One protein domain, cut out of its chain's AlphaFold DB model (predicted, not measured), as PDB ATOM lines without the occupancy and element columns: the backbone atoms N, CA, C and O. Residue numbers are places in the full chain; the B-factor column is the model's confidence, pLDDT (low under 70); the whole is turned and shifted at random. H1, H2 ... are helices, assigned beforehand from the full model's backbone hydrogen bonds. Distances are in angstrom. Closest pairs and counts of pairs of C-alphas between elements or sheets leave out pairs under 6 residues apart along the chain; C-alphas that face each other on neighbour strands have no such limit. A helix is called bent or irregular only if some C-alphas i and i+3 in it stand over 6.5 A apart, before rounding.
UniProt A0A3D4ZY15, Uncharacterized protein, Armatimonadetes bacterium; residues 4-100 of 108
ATOM      1  N   ASN A   4     -45.063 -33.624 -31.542       97.75
ATOM      2  CA  ASN A   4     -43.912 -32.853 -31.971       97.75
ATOM      3  C   ASN A   4     -42.975 -32.593 -30.799       97.75
ATOM      4  O   ASN A   4     -43.345 -31.950 -29.822       97.75
ATOM      5  N   ASP A   5     -41.733 -33.034 -30.980       97.44
ATOM      6  CA  ASP A   5     -40.605 -32.621 -30.153       97.44
ATOM      7  C   ASP A   5     -40.383 -31.109 -30.276       97.44
ATOM      8  O   ASP A   5     -39.974 -30.615 -31.333       97.44
ATOM      9  N   ALA A   6     -40.682 -30.395 -29.197       96.19
ATOM     10  CA  ALA A   6     -40.645 -28.945 -29.115       96.19
ATOM     11  C   ALA A   6     -39.227 -28.369 -29.223       96.19
ATOM     12  O   ALA A   6     -39.079 -27.232 -29.663       96.19
ATOM     13  N   PHE A   7     -38.197 -29.134 -28.850       95.62
ATOM     14  CA  PHE A   7     -36.830 -28.628 -28.786       95.62
ATOM     15  C   PHE A   7     -36.024 -28.972 -30.037       95.62
ATOM     16  O   PHE A   7     -35.461 -28.077 -30.666       95.62
ATOM     17  N   LYS A   8     -35.990 -30.246 -30.443       95.62
ATOM     18  CA  LYS A   8     -35.101 -30.677 -31.537       95.62
ATOM     19  C   LYS A   8     -35.760 -30.681 -32.914       95.62
ATOM     20  O   LYS A   8     -35.053 -30.560 -33.911       95.62
ATOM     21  N   ALA A   9     -37.089 -30.804 -33.003       96.69
ATOM     22  CA  ALA A   9     -37.770 -30.976 -34.294       96.69
ATOM     23  C   ALA A   9     -38.695 -29.819 -34.688       96.69
ATOM     24  O   ALA A   9     -38.822 -29.521 -35.874       96.69
ATOM     25  N   ALA A  10     -39.358 -29.168 -33.728       96.81
ATOM     26  CA  ALA A  10     -40.400 -28.180 -34.007       96.81
ATOM     27  C   ALA A  10     -39.937 -27.059 -34.942       96.81
ATOM     28  O   ALA A  10     -40.624 -26.775 -35.919       96.81
ATOM     29  N   PHE A  11     -38.750 -26.497 -34.708       94.25
ATOM     30  CA  PHE A  11     -38.184 -25.460 -35.572       94.25
ATOM     31  C   PHE A  11     -38.098 -25.911 -37.039       94.25
ATOM     32  O   PHE A  11     -38.633 -25.244 -37.925       94.25
ATOM     33  N   MET A  12     -37.500 -27.078 -37.297       94.00
ATOM     34  CA  MET A  12     -37.344 -27.589 -38.662       94.00
ATOM     35  C   MET A  12     -38.672 -28.016 -39.287       94.00
ATOM     36  O   MET A  12     -38.862 -27.839 -40.489       94.00
ATOM     37  N   ASN A  13     -39.619 -28.517 -38.489       96.75
ATOM     38  CA  ASN A  13     -40.972 -28.806 -38.963       96.75
ATOM     39  C   ASN A  13     -41.667 -27.524 -39.435       96.75
ATOM     40  O   ASN A  13     -42.226 -27.496 -40.530       96.75
ATOM     41  N   MET A  14     -41.620 -26.458 -38.628       96.31
ATOM     42  CA  MET A  14     -42.193 -25.162 -38.993       96.31
ATOM     43  C   MET A  14     -41.544 -24.616 -40.265       96.31
ATOM     44  O   MET A  14     -42.273 -24.278 -41.192       96.31
ATOM     45  N   TYR A  15     -40.209 -24.632 -40.344       94.69
ATOM     46  CA  TYR A  15     -39.461 -24.228 -41.535       94.69
ATOM     47  C   TYR A  15     -39.918 -24.982 -42.794       94.69
ATOM     48  O   TYR A  15     -40.270 -24.366 -43.801       94.69
ATOM     49  N   ALA A  16     -39.982 -26.315 -42.728       94.44
ATOM     50  CA  ALA A  16     -40.384 -27.143 -43.860       94.44
ATOM     51  C   ALA A  16     -41.811 -26.828 -44.334       94.44
ATOM     52  O   ALA A  16     -42.061 -26.731 -45.538       94.44
ATOM     53  N   PHE A  17     -42.757 -26.633 -43.410       97.12
ATOM     54  CA  PHE A  17     -44.133 -26.305 -43.779       97.12
ATOM     55  C   PHE A  17     -44.283 -24.883 -44.327       97.12
ATOM     56  O   PHE A  17     -45.058 -24.692 -45.266       97.12
ATOM     57  N   THR A  18     -43.538 -23.900 -43.817       96.44
ATOM     58  CA  THR A  18     -43.560 -22.538 -44.374       96.44
ATOM     59  C   THR A  18     -42.919 -22.479 -45.762       96.44
ATOM     60  O   THR A  18     -43.451 -21.821 -46.655       96.44
ATOM     61  N   GLU A  19     -41.849 -23.243 -46.000       95.25
ATOM     62  CA  GLU A  19     -41.245 -23.378 -47.333       95.25
ATOM     63  C   GLU A  19     -42.181 -24.084 -48.322       95.25
ATOM     64  O   GLU A  19     -42.287 -23.692 -49.489       95.25
ATOM     65  N   LEU A  20     -42.927 -25.089 -47.855       96.75
ATOM     66  CA  LEU A  20     -43.966 -25.728 -48.656       96.75
ATOM     67  C   LEU A  20     -45.091 -24.741 -49.001       96.75
ATOM     68  O   LEU A  20     -45.516 -24.692 -50.156       96.75
ATOM     69  N   GLN A  21     -45.551 -23.931 -48.040       97.69
ATOM     70  CA  GLN A  21     -46.547 -22.883 -48.290       97.69
ATOM     71  C   GLN A  21     -46.064 -21.884 -49.349       97.69
ATOM     72  O   GLN A  21     -46.811 -21.603 -50.290       97.69
ATOM     73  N   ARG A  22     -44.816 -21.406 -49.244       97.00
ATOM     74  CA  ARG A  22     -44.178 -20.529 -50.241       97.00
ATOM     75  C   ARG A  22     -44.165 -21.174 -51.627       97.00
ATOM     76  O   ARG A  22     -44.684 -20.596 -52.579       97.00
ATOM     77  N   THR A  23     -43.668 -22.408 -51.718       97.62
ATOM     78  CA  THR A  23     -43.565 -23.159 -52.982       97.62
ATOM     79  C   THR A  23     -44.933 -23.372 -53.639       97.62
ATOM     80  O   THR A  23     -45.072 -23.286 -54.860       97.62
ATOM     81  N   ILE A  24     -45.971 -23.666 -52.850       98.31
ATOM     82  CA  ILE A  24     -47.337 -23.823 -53.364       98.31
ATOM     83  C   ILE A  24     -47.868 -22.485 -53.887       98.31
ATOM     84  O   ILE A  24     -48.423 -22.455 -54.984       98.31
ATOM     85  N   ALA A  25     -47.689 -21.391 -53.142       98.50
ATOM     86  CA  ALA A  25     -48.150 -20.064 -53.552       98.50
ATOM     87  C   ALA A  25     -47.499 -19.607 -54.871       98.50
ATOM     88  O   ALA A  25     -48.199 -19.123 -55.762       98.50
ATOM     89  N   GLU A  26     -46.194 -19.844 -55.039       98.38
ATOM     90  CA  GLU A  26     -45.455 -19.587 -56.285       98.38
ATOM     91  C   GLU A  26     -46.058 -20.365 -57.462       98.38
ATOM     92  O   GLU A  26     -46.499 -19.776 -58.449       98.38
ATOM     93  N   ARG A  27     -46.201 -21.689 -57.318       98.56
ATOM     94  CA  ARG A  27     -46.756 -22.555 -58.373       98.56
ATOM     95  C   ARG A  27     -48.200 -22.213 -58.735       98.56
ATOM     96  O   ARG A  27     -48.602 -22.333 -59.891       98.56
ATOM     97  N   VAL A  28     -49.016 -21.832 -57.753       98.50
ATOM     98  CA  VAL A  28     -50.398 -21.399 -57.998       98.50
ATOM     99  C   VAL A  28     -50.413 -20.055 -58.727       98.50
ATOM    100  O   VAL A  28     -51.203 -19.892 -59.656       98.50
ATOM    101  N   SER A  29     -49.527 -19.126 -58.360       98.62
ATOM    102  CA  SER A  29     -49.404 -17.826 -59.031       98.62
ATOM    103  C   SER A  29     -49.085 -17.987 -60.516       98.62
ATOM    104  O   SER A  29     -49.766 -17.401 -61.358       98.62
ATOM    105  N   GLU A  30     -48.108 -18.840 -60.839       98.50
ATOM    106  CA  GLU A  30     -47.721 -19.169 -62.216       98.50
ATOM    107  C   GLU A  30     -48.902 -19.724 -63.019       98.50
ATOM    108  O   GLU A  30     -49.185 -19.264 -64.123       98.50
ATOM    109  N   ARG A  31     -49.639 -20.684 -62.447       98.56
ATOM    110  CA  ARG A  31     -50.779 -21.327 -63.119       98.56
ATOM    111  C   ARG A  31     -51.958 -20.389 -63.352       98.56
ATOM    112  O   ARG A  31     -52.685 -20.571 -64.324       98.56
ATOM    113  N   LEU A  32     -52.186 -19.436 -62.451       98.38
ATOM    114  CA  LEU A  32     -53.304 -18.493 -62.545       98.38
ATOM    115  C   LEU A  32     -52.954 -17.213 -63.313       98.38
ATOM    116  O   LEU A  32     -53.856 -16.424 -63.589       98.38
ATOM    117  N   GLY A  33     -51.673 -16.970 -63.610       98.38
ATOM    118  CA  GLY A  33     -51.215 -15.726 -64.231       98.38
ATOM    119  C   GLY A  33     -51.439 -14.485 -63.358       98.38
ATOM    120  O   GLY A  33     -51.510 -13.374 -63.875       98.38
ATOM    121  N   ARG A  34     -51.587 -14.656 -62.037       98.31
ATOM    122  CA  ARG A  34     -51.756 -13.554 -61.079       98.31
ATOM    123  C   ARG A  34     -51.052 -13.860 -59.757       98.31
ATOM    124  O   ARG A  34     -51.023 -15.026 -59.367       98.31
ATOM    125  N   PRO A  35     -50.555 -12.847 -59.025       97.94
ATOM    126  CA  PRO A  35     -49.902 -13.072 -57.741       97.94
ATOM    127  C   PRO A  35     -50.840 -13.702 -56.701       97.94
ATOM    128  O   PRO A  35     -51.962 -13.233 -56.488       97.94
ATOM    129  N   VAL A  36     -50.352 -14.744 -56.030       98.12
ATOM    130  CA  VAL A  36     -50.918 -15.335 -54.814       98.12
ATOM    131  C   VAL A  36     -49.846 -15.278 -53.734       98.12
ATOM    132  O   VAL A  36     -48.763 -15.836 -53.888       98.12
ATOM    133  N   THR A  37     -50.140 -14.581 -52.641       97.19
ATOM    134  CA  THR A  37     -49.227 -14.442 -51.505       97.19
ATOM    135  C   THR A  37     -49.502 -15.505 -50.448       97.19
ATOM    136  O   THR A  37     -50.607 -16.046 -50.351       97.19
ATOM    137  N   VAL A  38     -48.491 -15.806 -49.635       97.62
ATOM    138  CA  VAL A  38     -48.669 -16.662 -48.458       97.62
ATOM    139  C   VAL A  38     -49.477 -15.933 -47.383       97.62
ATOM    140  O   VAL A  38     -49.348 -14.722 -47.200       97.62
ATOM    141  N   GLY A  39     -50.329 -16.684 -46.689       96.12
ATOM    142  CA  GLY A  39     -51.060 -16.219 -45.512       96.12
ATOM    143  C   GLY A  39     -50.411 -16.690 -44.209       96.12
ATOM    144  O   GLY A  39     -49.265 -17.131 -44.185       96.12
ATOM    145  N   GLN A  40     -51.176 -16.632 -43.119       97.12
ATOM    146  CA  GLN A  40     -50.735 -17.105 -41.809       97.12
ATOM    147  C   GLN A  40     -50.444 -18.613 -41.808       97.12
ATOM    148  O   GLN A  40     -51.230 -19.427 -42.301       97.12
ATOM    149  N   TYR A  41     -49.340 -18.987 -41.168       97.25
ATOM    150  CA  TYR A  41     -49.040 -20.366 -40.816       97.25
ATOM    151  C   TYR A  41     -49.626 -20.704 -39.439       97.25
ATOM    152  O   TYR A  41     -49.405 -19.982 -38.470       97.25
ATOM    153  N   ASN A  42     -50.369 -21.809 -39.350       97.12
ATOM    154  CA  ASN A  42     -50.961 -22.296 -38.105       97.12
ATOM    155  C   ASN A  42     -50.392 -23.672 -37.763       97.12
ATOM    156  O   ASN A  42     -50.622 -24.642 -38.487       97.12
ATOM    157  N   HIS A  43     -49.672 -23.763 -36.644       96.88
ATOM    158  CA  HIS A  43     -49.038 -25.001 -36.204       96.88
ATOM    159  C   HIS A  43     -49.849 -25.681 -35.095       96.88
ATOM    160  O   HIS A  43     -49.635 -25.440 -33.912       96.88
ATOM    161  N   VAL A  44     -50.819 -26.512 -35.484       97.38
ATOM    162  CA  VAL A  44     -51.720 -27.206 -34.546       97.38
ATOM    163  C   VAL A  44     -51.153 -28.577 -34.187       97.38
ATOM    164  O   VAL A  44     -50.865 -29.386 -35.079       97.38
ATOM    165  N   ILE A  45     -50.983 -28.846 -32.892       97.69
ATOM    166  CA  ILE A  45     -50.282 -30.028 -32.382       97.69
ATOM    167  C   ILE A  45     -51.035 -30.613 -31.188       97.69
ATOM    168  O   ILE A  45     -51.362 -29.879 -30.260       97.69
ATOM    169  N   ASP A  46     -51.240 -31.931 -31.191       98.00
ATOM    170  CA  ASP A  46     -51.951 -32.614 -30.103       98.00
ATOM    171  C   ASP A  46     -51.038 -32.841 -28.884       98.00
ATOM    172  O   ASP A  46     -51.433 -32.602 -27.749       98.00
ATOM    173  N   SER A  47     -49.788 -33.259 -29.120       97.69
ATOM    174  CA  SER A  47     -48.742 -33.401 -28.097       97.69
ATOM    175  C   SER A  47     -47.517 -32.575 -28.470       97.69
ATOM    176  O   SER A  47     -46.788 -32.940 -29.394       97.69
ATOM    177  N   PHE A  48     -47.280 -31.481 -27.749       97.31
ATOM    178  CA  PHE A  48     -46.101 -30.632 -27.910       97.31
ATOM    179  C   PHE A  48     -45.222 -30.748 -26.669       97.31
ATOM    180  O   PHE A  48     -45.606 -30.295 -25.592       97.31
ATOM    181  N   HIS A  49     -44.081 -31.425 -26.796       96.31
ATOM    182  CA  HIS A  49     -43.343 -31.912 -25.630       96.31
ATOM    183  C   HIS A  49     -41.830 -31.806 -25.797       96.31
ATOM    184  O   HIS A  49     -41.299 -31.898 -26.900       96.31
ATOM    185  N   ILE A  50     -41.134 -31.659 -24.671       96.12
ATOM    186  CA  ILE A  50     -39.676 -31.773 -24.570       96.12
ATOM    187  C   ILE A  50     -39.383 -33.113 -23.901       96.12
ATOM    188  O   ILE A  50     -39.986 -33.443 -22.877       96.12
ATOM    189  N   TYR A  51     -38.476 -33.903 -24.471       95.06
ATOM    190  CA  TYR A  51     -38.053 -35.146 -23.836       95.06
ATOM    191  C   TYR A  51     -37.156 -34.856 -22.631       95.06
ATOM    192  O   TYR A  51     -36.229 -34.053 -22.723       95.06
ATOM    193  N   GLY A  52     -37.382 -35.562 -21.519       94.81
ATOM    194  CA  GLY A  52     -36.577 -35.403 -20.300       94.81
ATOM    195  C   GLY A  52     -35.085 -35.682 -20.507       94.81
ATOM    196  O   GLY A  52     -34.252 -35.097 -19.826       94.81
ATOM    197  N   SER A  53     -34.729 -36.494 -21.508       95.88
ATOM    198  CA  SER A  53     -33.336 -36.730 -21.907       95.88
ATOM    199  C   SER A  53     -32.600 -35.481 -22.404       95.88
ATOM    200  O   SER A  53     -31.387 -35.532 -22.546       95.88
ATOM    201  N   TYR A  54     -33.303 -34.387 -22.714       95.44
ATOM    202  CA  TYR A  54     -32.709 -33.148 -23.234       95.44
ATOM    203  C   TYR A  54     -32.615 -32.045 -22.182       95.44
ATOM    204  O   TYR A  54     -32.349 -30.905 -22.545       95.44
ATOM    205  N   PHE A  55     -32.871 -32.348 -20.907       92.56
ATOM    206  CA  PHE A  55     -33.014 -31.322 -19.876       92.56
ATOM    207  C   PHE A  55     -31.778 -30.413 -19.774       92.56
ATOM    208  O   PHE A  55     -31.913 -29.198 -19.883       92.56
ATOM    209  N   GLU A  56     -30.576 -30.992 -19.697       94.62
ATOM    210  CA  GLU A  56     -29.314 -30.232 -19.648       94.62
ATOM    211  C   GLU A  56     -29.071 -29.404 -20.927       94.62
ATOM    212  O   GLU A  56     -28.672 -28.242 -20.865       94.62
ATOM    213  N   GLU A  57     -29.359 -29.966 -22.108       95.94
ATOM    214  CA  GLU A  57     -29.245 -29.236 -23.382       95.94
ATOM    215  C   GLU A  57     -30.221 -28.049 -23.439       95.94
ATOM    216  O   GLU A  57     -29.898 -26.981 -23.967       95.94
ATOM    217  N   PHE A  58     -31.421 -28.232 -22.886       95.44
ATOM    218  CA  PHE A  58     -32.456 -27.212 -22.850       95.44
ATOM    219  C   PHE A  58     -32.100 -26.070 -21.892       95.44
ATOM    220  O   PHE A  58     -32.316 -24.909 -22.233       95.44
ATOM    221  N   GLU A  59     -31.487 -26.358 -20.740       95.19
ATOM    222  CA  GLU A  59     -30.935 -25.317 -19.858       95.19
ATOM    223  C   GLU A  59     -29.888 -24.461 -20.584       95.19
ATOM    224  O   GLU A  59     -29.935 -23.230 -20.518       95.19
ATOM    225  N   GLY A  60     -29.002 -25.092 -21.360       95.56
ATOM    226  CA  GLY A  60     -28.050 -24.380 -22.215       95.56
ATOM    227  C   GLY A  60     -28.742 -23.469 -23.236       95.56
ATOM    228  O   GLY A  60     -28.325 -22.327 -23.430       95.56
ATOM    229  N   PHE A  61     -29.841 -23.921 -23.848       94.19
ATOM    230  CA  PHE A  61     -30.651 -23.081 -24.735       94.19
ATOM    231  C   PHE A  61     -31.215 -21.845 -24.016       94.19
ATOM    232  O   PHE A  61     -31.117 -20.743 -24.562       94.19
ATOM    233  N   LEU A  62     -31.739 -21.986 -22.793       95.56
ATOM    234  CA  LEU A  62     -32.260 -20.854 -22.013       95.56
ATOM    235  C   LEU A  62     -31.177 -19.807 -21.726       95.56
ATOM    236  O   LEU A  62     -31.420 -18.616 -21.910       95.56
ATOM    237  N   GLN A  63     -29.955 -20.237 -21.403       96.19
ATOM    238  CA  GLN A  63     -28.819 -19.322 -21.234       96.19
ATOM    239  C   GLN A  63     -28.538 -18.517 -22.513       96.19
ATOM    240  O   GLN A  63     -28.192 -17.337 -22.450       96.19
ATOM    241  N   THR A  64     -28.727 -19.110 -23.700       94.94
ATOM    242  CA  THR A  64     -28.563 -18.361 -24.957       94.94
ATOM    243  C   THR A  64     -29.619 -17.277 -25.151       94.94
ATOM    244  O   THR A  64     -29.308 -16.262 -25.775       94.94
ATOM    245  N   LEU A  65     -30.839 -17.456 -24.627       95.38
ATOM    246  CA  LEU A  65     -31.896 -16.443 -24.710       95.38
ATOM    247  C   LEU A  65     -31.553 -15.200 -23.889       95.38
ATOM    248  O   LEU A  65     -31.893 -14.095 -24.305       95.38
ATOM    249  N   GLU A  66     -30.869 -15.383 -22.761       95.62
ATOM    250  CA  GLU A  66     -30.396 -14.291 -21.907       95.62
ATOM    251  C   GLU A  66     -29.145 -13.617 -22.485       95.62
ATOM    252  O   GLU A  66     -29.021 -12.394 -22.455       95.62
ATOM    253  N   ALA A  67     -28.220 -14.407 -23.037       97.31
ATOM    254  CA  ALA A  67     -26.910 -13.921 -23.461       97.31
ATOM    255  C   ALA A  67     -26.864 -13.335 -24.884       97.31
ATOM    256  O   ALA A  67     -25.919 -12.612 -25.207       97.31
ATOM    257  N   ARG A  68     -27.818 -13.672 -25.766       97.31
ATOM    258  CA  ARG A  68     -27.784 -13.298 -27.192       97.31
ATOM    259  C   ARG A  68     -29.001 -12.483 -27.612       97.31
ATOM    260  O   ARG A  68     -30.140 -12.805 -27.260       97.31
ATOM    261  N   SER A  69     -28.770 -11.493 -28.475       97.06
ATOM    262  CA  SER A  69     -29.856 -10.753 -29.122       97.06
ATOM    263  C   SER A  69     -30.696 -11.673 -30.016       97.06
ATOM    264  O   SER A  69     -30.306 -12.799 -30.335       97.06
ATOM    265  N   PHE A  70     -31.876 -11.206 -30.423       94.56
ATOM    266  CA  PHE A  70     -32.747 -11.973 -31.311       94.56
ATOM    267  C   PHE A  70     -32.067 -12.283 -32.650       94.56
ATOM    268  O   PHE A  70     -32.078 -13.424 -33.101       94.56
ATOM    269  N   GLU A  71     -31.392 -11.293 -33.228       95.44
ATOM    270  CA  GLU A  71     -30.690 -11.366 -34.513       95.44
ATOM    271  C   GLU A  71     -29.563 -12.404 -34.483       95.44
ATOM    272  O   GLU A  71     -29.295 -13.066 -35.478       95.44
ATOM    273  N   GLN A  72     -28.934 -12.600 -33.322       95.44
ATOM    274  CA  GLN A  72     -27.890 -13.606 -33.113       95.44
ATOM    275  C   GLN A  72     -28.436 -15.034 -32.934       95.44
ATOM    276  O   GLN A  72     -27.654 -15.981 -32.814       95.44
ATOM    277  N   ARG A  73     -29.761 -15.196 -32.851       92.56
ATOM    278  CA  ARG A  73     -30.450 -16.474 -32.605       92.56
ATOM    279  C   ARG A  73     -31.335 -16.920 -33.764       92.56
ATOM    280  O   ARG A  73     -31.933 -17.989 -33.677       92.56
ATOM    281  N   VAL A  74     -31.430 -16.124 -34.823       92.38
ATOM    282  CA  VAL A  74     -32.235 -16.438 -36.004       92.38
ATOM    283  C   VAL A  74     -31.365 -16.522 -37.244       92.38
ATOM    284  O   VAL A  74     -30.304 -15.910 -37.332       92.38
ATOM    285  N   TYR A  75     -31.847 -17.284 -38.217       91.31
ATOM    286  CA  TYR A  75     -31.207 -17.442 -39.510       91.31
ATOM    287  C   TYR A  75     -32.241 -17.198 -40.597       91.31
ATOM    288  O   TYR A  75     -33.376 -17.665 -40.487       91.31
ATOM    289  N   THR A  76     -31.847 -16.492 -41.654       92.69
ATOM    290  CA  THR A  76     -32.635 -16.474 -42.886       92.69
ATOM    291  C   THR A  76     -32.303 -17.708 -43.725       92.69
ATOM    292  O   THR A  76     -31.242 -18.320 -43.559       92.69
ATOM    293  N   THR A  77     -33.191 -18.077 -44.650       90.00
ATOM    294  CA  THR A  77     -32.949 -19.193 -45.578       90.00
ATOM    295  C   THR A  77     -31.662 -18.984 -46.380       90.00
ATOM    296  O   THR A  77     -30.916 -19.931 -46.611       90.00
ATOM    297  N   GLU A  78     -31.353 -17.742 -46.751       93.62
ATOM    298  CA  GLU A  78     -30.149 -17.383 -47.501       93.62
ATOM    299  C   GLU A  78     -28.878 -17.650 -46.690       93.62
ATOM    300  O   GLU A  78     -27.907 -18.170 -47.237       93.62
ATOM    301  N   MET A  79     -28.891 -17.360 -45.382       94.50
ATOM    302  CA  MET A  79     -27.745 -17.612 -44.500       94.50
ATOM    303  C   MET A  79     -27.394 -19.102 -44.422       94.50
ATOM    304  O   MET A  79     -26.221 -19.452 -44.314       94.50
ATOM    305  N   ILE A  80     -28.401 -19.980 -44.479       92.62
ATOM    306  CA  ILE A  80     -28.217 -21.434 -44.361       92.62
ATOM    307  C   ILE A  80     -28.171 -22.160 -45.709       92.62
ATOM    308  O   ILE A  80     -27.885 -23.356 -45.742       92.62
ATOM    309  N   ALA A  81     -28.438 -21.471 -46.822       93.44
ATOM    310  CA  ALA A  81     -28.489 -22.074 -48.151       93.44
ATOM    311  C   ALA A  81     -27.223 -22.877 -48.520       93.44
ATOM    312  O   ALA A  81     -27.382 -23.972 -49.068       93.44
ATOM    313  N   PRO A  82     -25.988 -22.436 -48.181       96.19
ATOM    314  CA  PRO A  82     -24.788 -23.239 -48.419       96.19
ATOM    315  C   PRO A  82     -24.815 -24.583 -47.678       96.19
ATOM    316  O   PRO A  82     -24.579 -25.627 -48.281       96.19
ATOM    317  N   LEU A  83     -25.205 -24.574 -46.397       94.06
ATOM    318  CA  LEU A  83     -25.306 -25.783 -45.571       94.06
ATOM    319  C   LEU A  83     -26.380 -26.742 -46.098       94.06
ATOM    320  O   LEU A  83     -26.173 -27.955 -46.117       94.06
ATOM    321  N   ILE A  84     -27.517 -26.209 -46.562       92.00
ATOM    322  CA  ILE A  84     -28.553 -27.010 -47.231       92.00
ATOM    323  C   ILE A  84     -27.983 -27.649 -48.504       92.00
ATOM    324  O   ILE A  84     -28.234 -28.828 -48.754       92.00
ATOM    325  N   GLY A  85     -27.219 -26.899 -49.301       95.31
ATOM    326  CA  GLY A  85     -26.549 -27.402 -50.503       95.31
ATOM    327  C   GLY A  85     -25.642 -28.597 -50.202       95.31
ATOM    328  O   GLY A  85     -25.838 -29.672 -50.767       95.31
ATOM    329  N   GLU A  86     -24.735 -28.449 -49.235       96.38
ATOM    330  CA  GLU A  86     -23.848 -29.535 -48.793       96.38
ATOM    331  C   GLU A  86     -24.624 -30.756 -48.277       96.38
ATOM    332  O   GLU A  86     -24.272 -31.906 -48.558       96.38
ATOM    333  N   ALA A  87     -25.691 -30.531 -47.506       94.38
ATOM    334  CA  ALA A  87     -26.531 -31.611 -46.999       94.38
ATOM    335  C   ALA A  87     -27.214 -32.379 -48.143       94.38
ATOM    336  O   ALA A  87     -27.265 -33.610 -48.105       94.38
ATOM    337  N   ARG A  88     -27.685 -31.683 -49.187       95.00
ATOM    338  CA  ARG A  88     -28.291 -32.311 -50.373       95.00
ATOM    339  C   ARG A  88     -27.304 -33.215 -51.107       95.00
ATOM    340  O   ARG A  88     -27.688 -34.317 -51.489       95.00
ATOM    341  N   GLU A  89     -26.053 -32.792 -51.264       97.00
ATOM    342  CA  GLU A  89     -25.008 -33.620 -51.884       97.00
ATOM    343  C   GLU A  89     -24.722 -34.883 -51.064       97.00
ATOM    344  O   GLU A  89     -24.672 -35.987 -51.609       97.00
ATOM    345  N   LYS A  90     -24.605 -34.745 -49.735       96.25
ATOM    346  CA  LYS A  90     -24.398 -35.883 -48.823       96.25
ATOM    347  C   LYS A  90     -25.549 -36.886 -48.894       96.25
ATOM    348  O   LYS A  90     -25.296 -38.090 -48.952       96.25
ATOM    349  N   ILE A  91     -26.791 -36.399 -48.917       95.38
ATOM    350  CA  ILE A  91     -27.993 -37.234 -49.044       95.38
ATOM    351  C   ILE A  91     -28.015 -37.937 -50.406       95.38
ATOM    352  O   ILE A  91     -28.200 -39.149 -50.451       95.38
ATOM    353  N   ALA A  92     -27.757 -37.221 -51.505       95.19
ATOM    354  CA  ALA A  92     -27.705 -37.815 -52.842       95.19
ATOM    355  C   ALA A  92     -26.640 -38.922 -52.939       95.19
ATOM    356  O   ALA A  92     -26.900 -39.995 -53.479       95.19
ATOM    357  N   ALA A  93     -25.459 -38.700 -52.352       95.25
ATOM    358  CA  ALA A  93     -24.402 -39.703 -52.295       95.25
ATOM    359  C   ALA A  93     -24.774 -40.920 -51.429       95.25
ATOM    360  O   ALA A  93     -24.351 -42.033 -51.735       95.25
ATOM    361  N   ALA A  94     -25.529 -40.726 -50.342       94.44
ATOM    362  CA  ALA A  94     -26.030 -41.823 -49.515       94.44
ATOM    363  C   ALA A  94     -27.060 -42.674 -50.272       94.44
ATOM    364  O   ALA A  94     -26.875 -43.885 -50.358       94.44
ATOM    365  N   LEU A  95     -28.046 -42.041 -50.911       94.12
ATOM    366  CA  LEU A  95     -29.056 -42.724 -51.725       94.12
ATOM    367  C   LEU A  95     -28.417 -43.518 -52.875       94.12
ATOM    368  O   LEU A  95     -28.712 -44.694 -53.054       94.12
ATOM    369  N   ALA A  96     -27.444 -42.935 -53.582       93.38
ATOM    370  CA  ALA A  96     -26.724 -43.626 -54.655       93.38
ATOM    371  C   ALA A  96     -25.879 -44.825 -54.174       93.38
ATOM    372  O   ALA A  96     -25.492 -45.675 -54.980       93.38
ATOM    373  N   ARG A  97     -25.530 -44.897 -52.880       90.19
ATOM    374  CA  ARG A  97     -24.899 -46.087 -52.283       90.19
ATOM    375  C   ARG A  97     -25.931 -47.158 -51.949       90.19
ATOM    376  O   ARG A  97     -25.635 -48.327 -52.161       90.19
ATOM    377  N   GLU A  98     -27.102 -46.764 -51.457       86.38
ATOM    378  CA  GLU A  98     -28.208 -47.671 -51.119       86.38
ATOM    379  C   GLU A  98     -28.849 -48.308 -52.361       86.38
ATOM    380  O   GLU A  98     -29.230 -49.473 -52.323       86.38
ATOM    381  N   GLU A  99     -28.911 -47.585 -53.482       77.94
ATOM    382  CA  GLU A  99     -29.426 -48.099 -54.762       77.94
ATOM    383  C   GLU A  99     -28.500 -49.119 -55.438       77.94
ATOM    384  O   GLU A  99     -28.900 -49.763 -56.411       77.94
ATOM    385  N   ARG A 100     -27.270 -49.306 -54.939       64.44
ATOM    386  CA  ARG A 100     -26.420 -50.405 -55.404       64.44
ATOM    387  C   ARG A 100     -27.034 -51.705 -54.883       64.44
ATOM    388  O   ARG A 100     -27.063 -51.889 -53.665       64.44
TER     389      ARG A 100
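AT A GLANCE: This is residues 4 to 100 of the 108 residues of an uncharacterized protein of Armatimonadetes bacterium (UniProt A0A3D4ZY15). Three separate helices, none touching another, are spread out in a loose, open arrangement: H1 is a long rod, H2 is set crosswise beyond the end where H1 begins, and H3 extends away from the body crosswise to H1, with residues 78 to 100 sticking out as a free arm. After H1, the long stretch of residues 33 to 51 folds back along the helix towards its beginning, where residues 48 to 49 pair with residues 4 to 5. The printed part has 97 residues, with three named helices in the order H1, H2, H3 and no named strand; the class is all helix. The whole is loose, with a radius of gyration of the C-alphas of 17.9 A, and spans 50 by 43 by 31 A.

IN THESE COORDINATES: The printed part begins at Asn 4, with its C-alpha at (-43.912, -32.853, -31.971). H1 holds residues 10 to 32, the longest helix by residues, and measures 32.8 A from C-alpha 10 at (-40.400, -28.180, -34.007) to C-alpha 32. H2 holds residues 52 to 67 and measures 23.8 A. H3 holds residues 77 to 98 and measures 29.4 A, ending with C-alpha 98 at (-28.208, -47.671, -51.119).

HOW THE PARTS SIT: Residues 4 to 5 pair with residues 48 to 49 as strands do, parallel, in stretches too short to be named. H1 and H2 are apart, with no C-alpha of the one within 8 A of the other. H2 and H3 are apart by the same test, and so are H1 and H3. H2 has a kink of 28 degrees near residue 59 and is irregular: C-alphas 53 and 56 are 8.0 A apart. H3 has a kink of 36 degrees near residue 84 and is irregular: C-alphas 79 and 82 are 7.5 A apart. In H1 every O i to N i+4 pair is within hydrogen-bond range; in H2 10 of 12 such pairs are, and in H3 16 of 18.

THE WHOLE: The two C-alphas farthest apart are those of Gly 33 and Glu 56, at 51.7 A, and the first and last printed C-alphas, of Asn 4 and Arg 100, are 34.1 A apart. The printed part has no cut. The link from H1 to H2 is long, with 19 residues, and the link from H2 to H3 is short, with 9. Residues 66 to 71 stand free, as do residues 78 to 100, of which 78 to 98 belong to H3. Without these stretches the body has 68 residues and spans 52 by 31 by 14 A. The mean pLDDT of the printed part is 95.2, and one residue, Arg 100, is under 70.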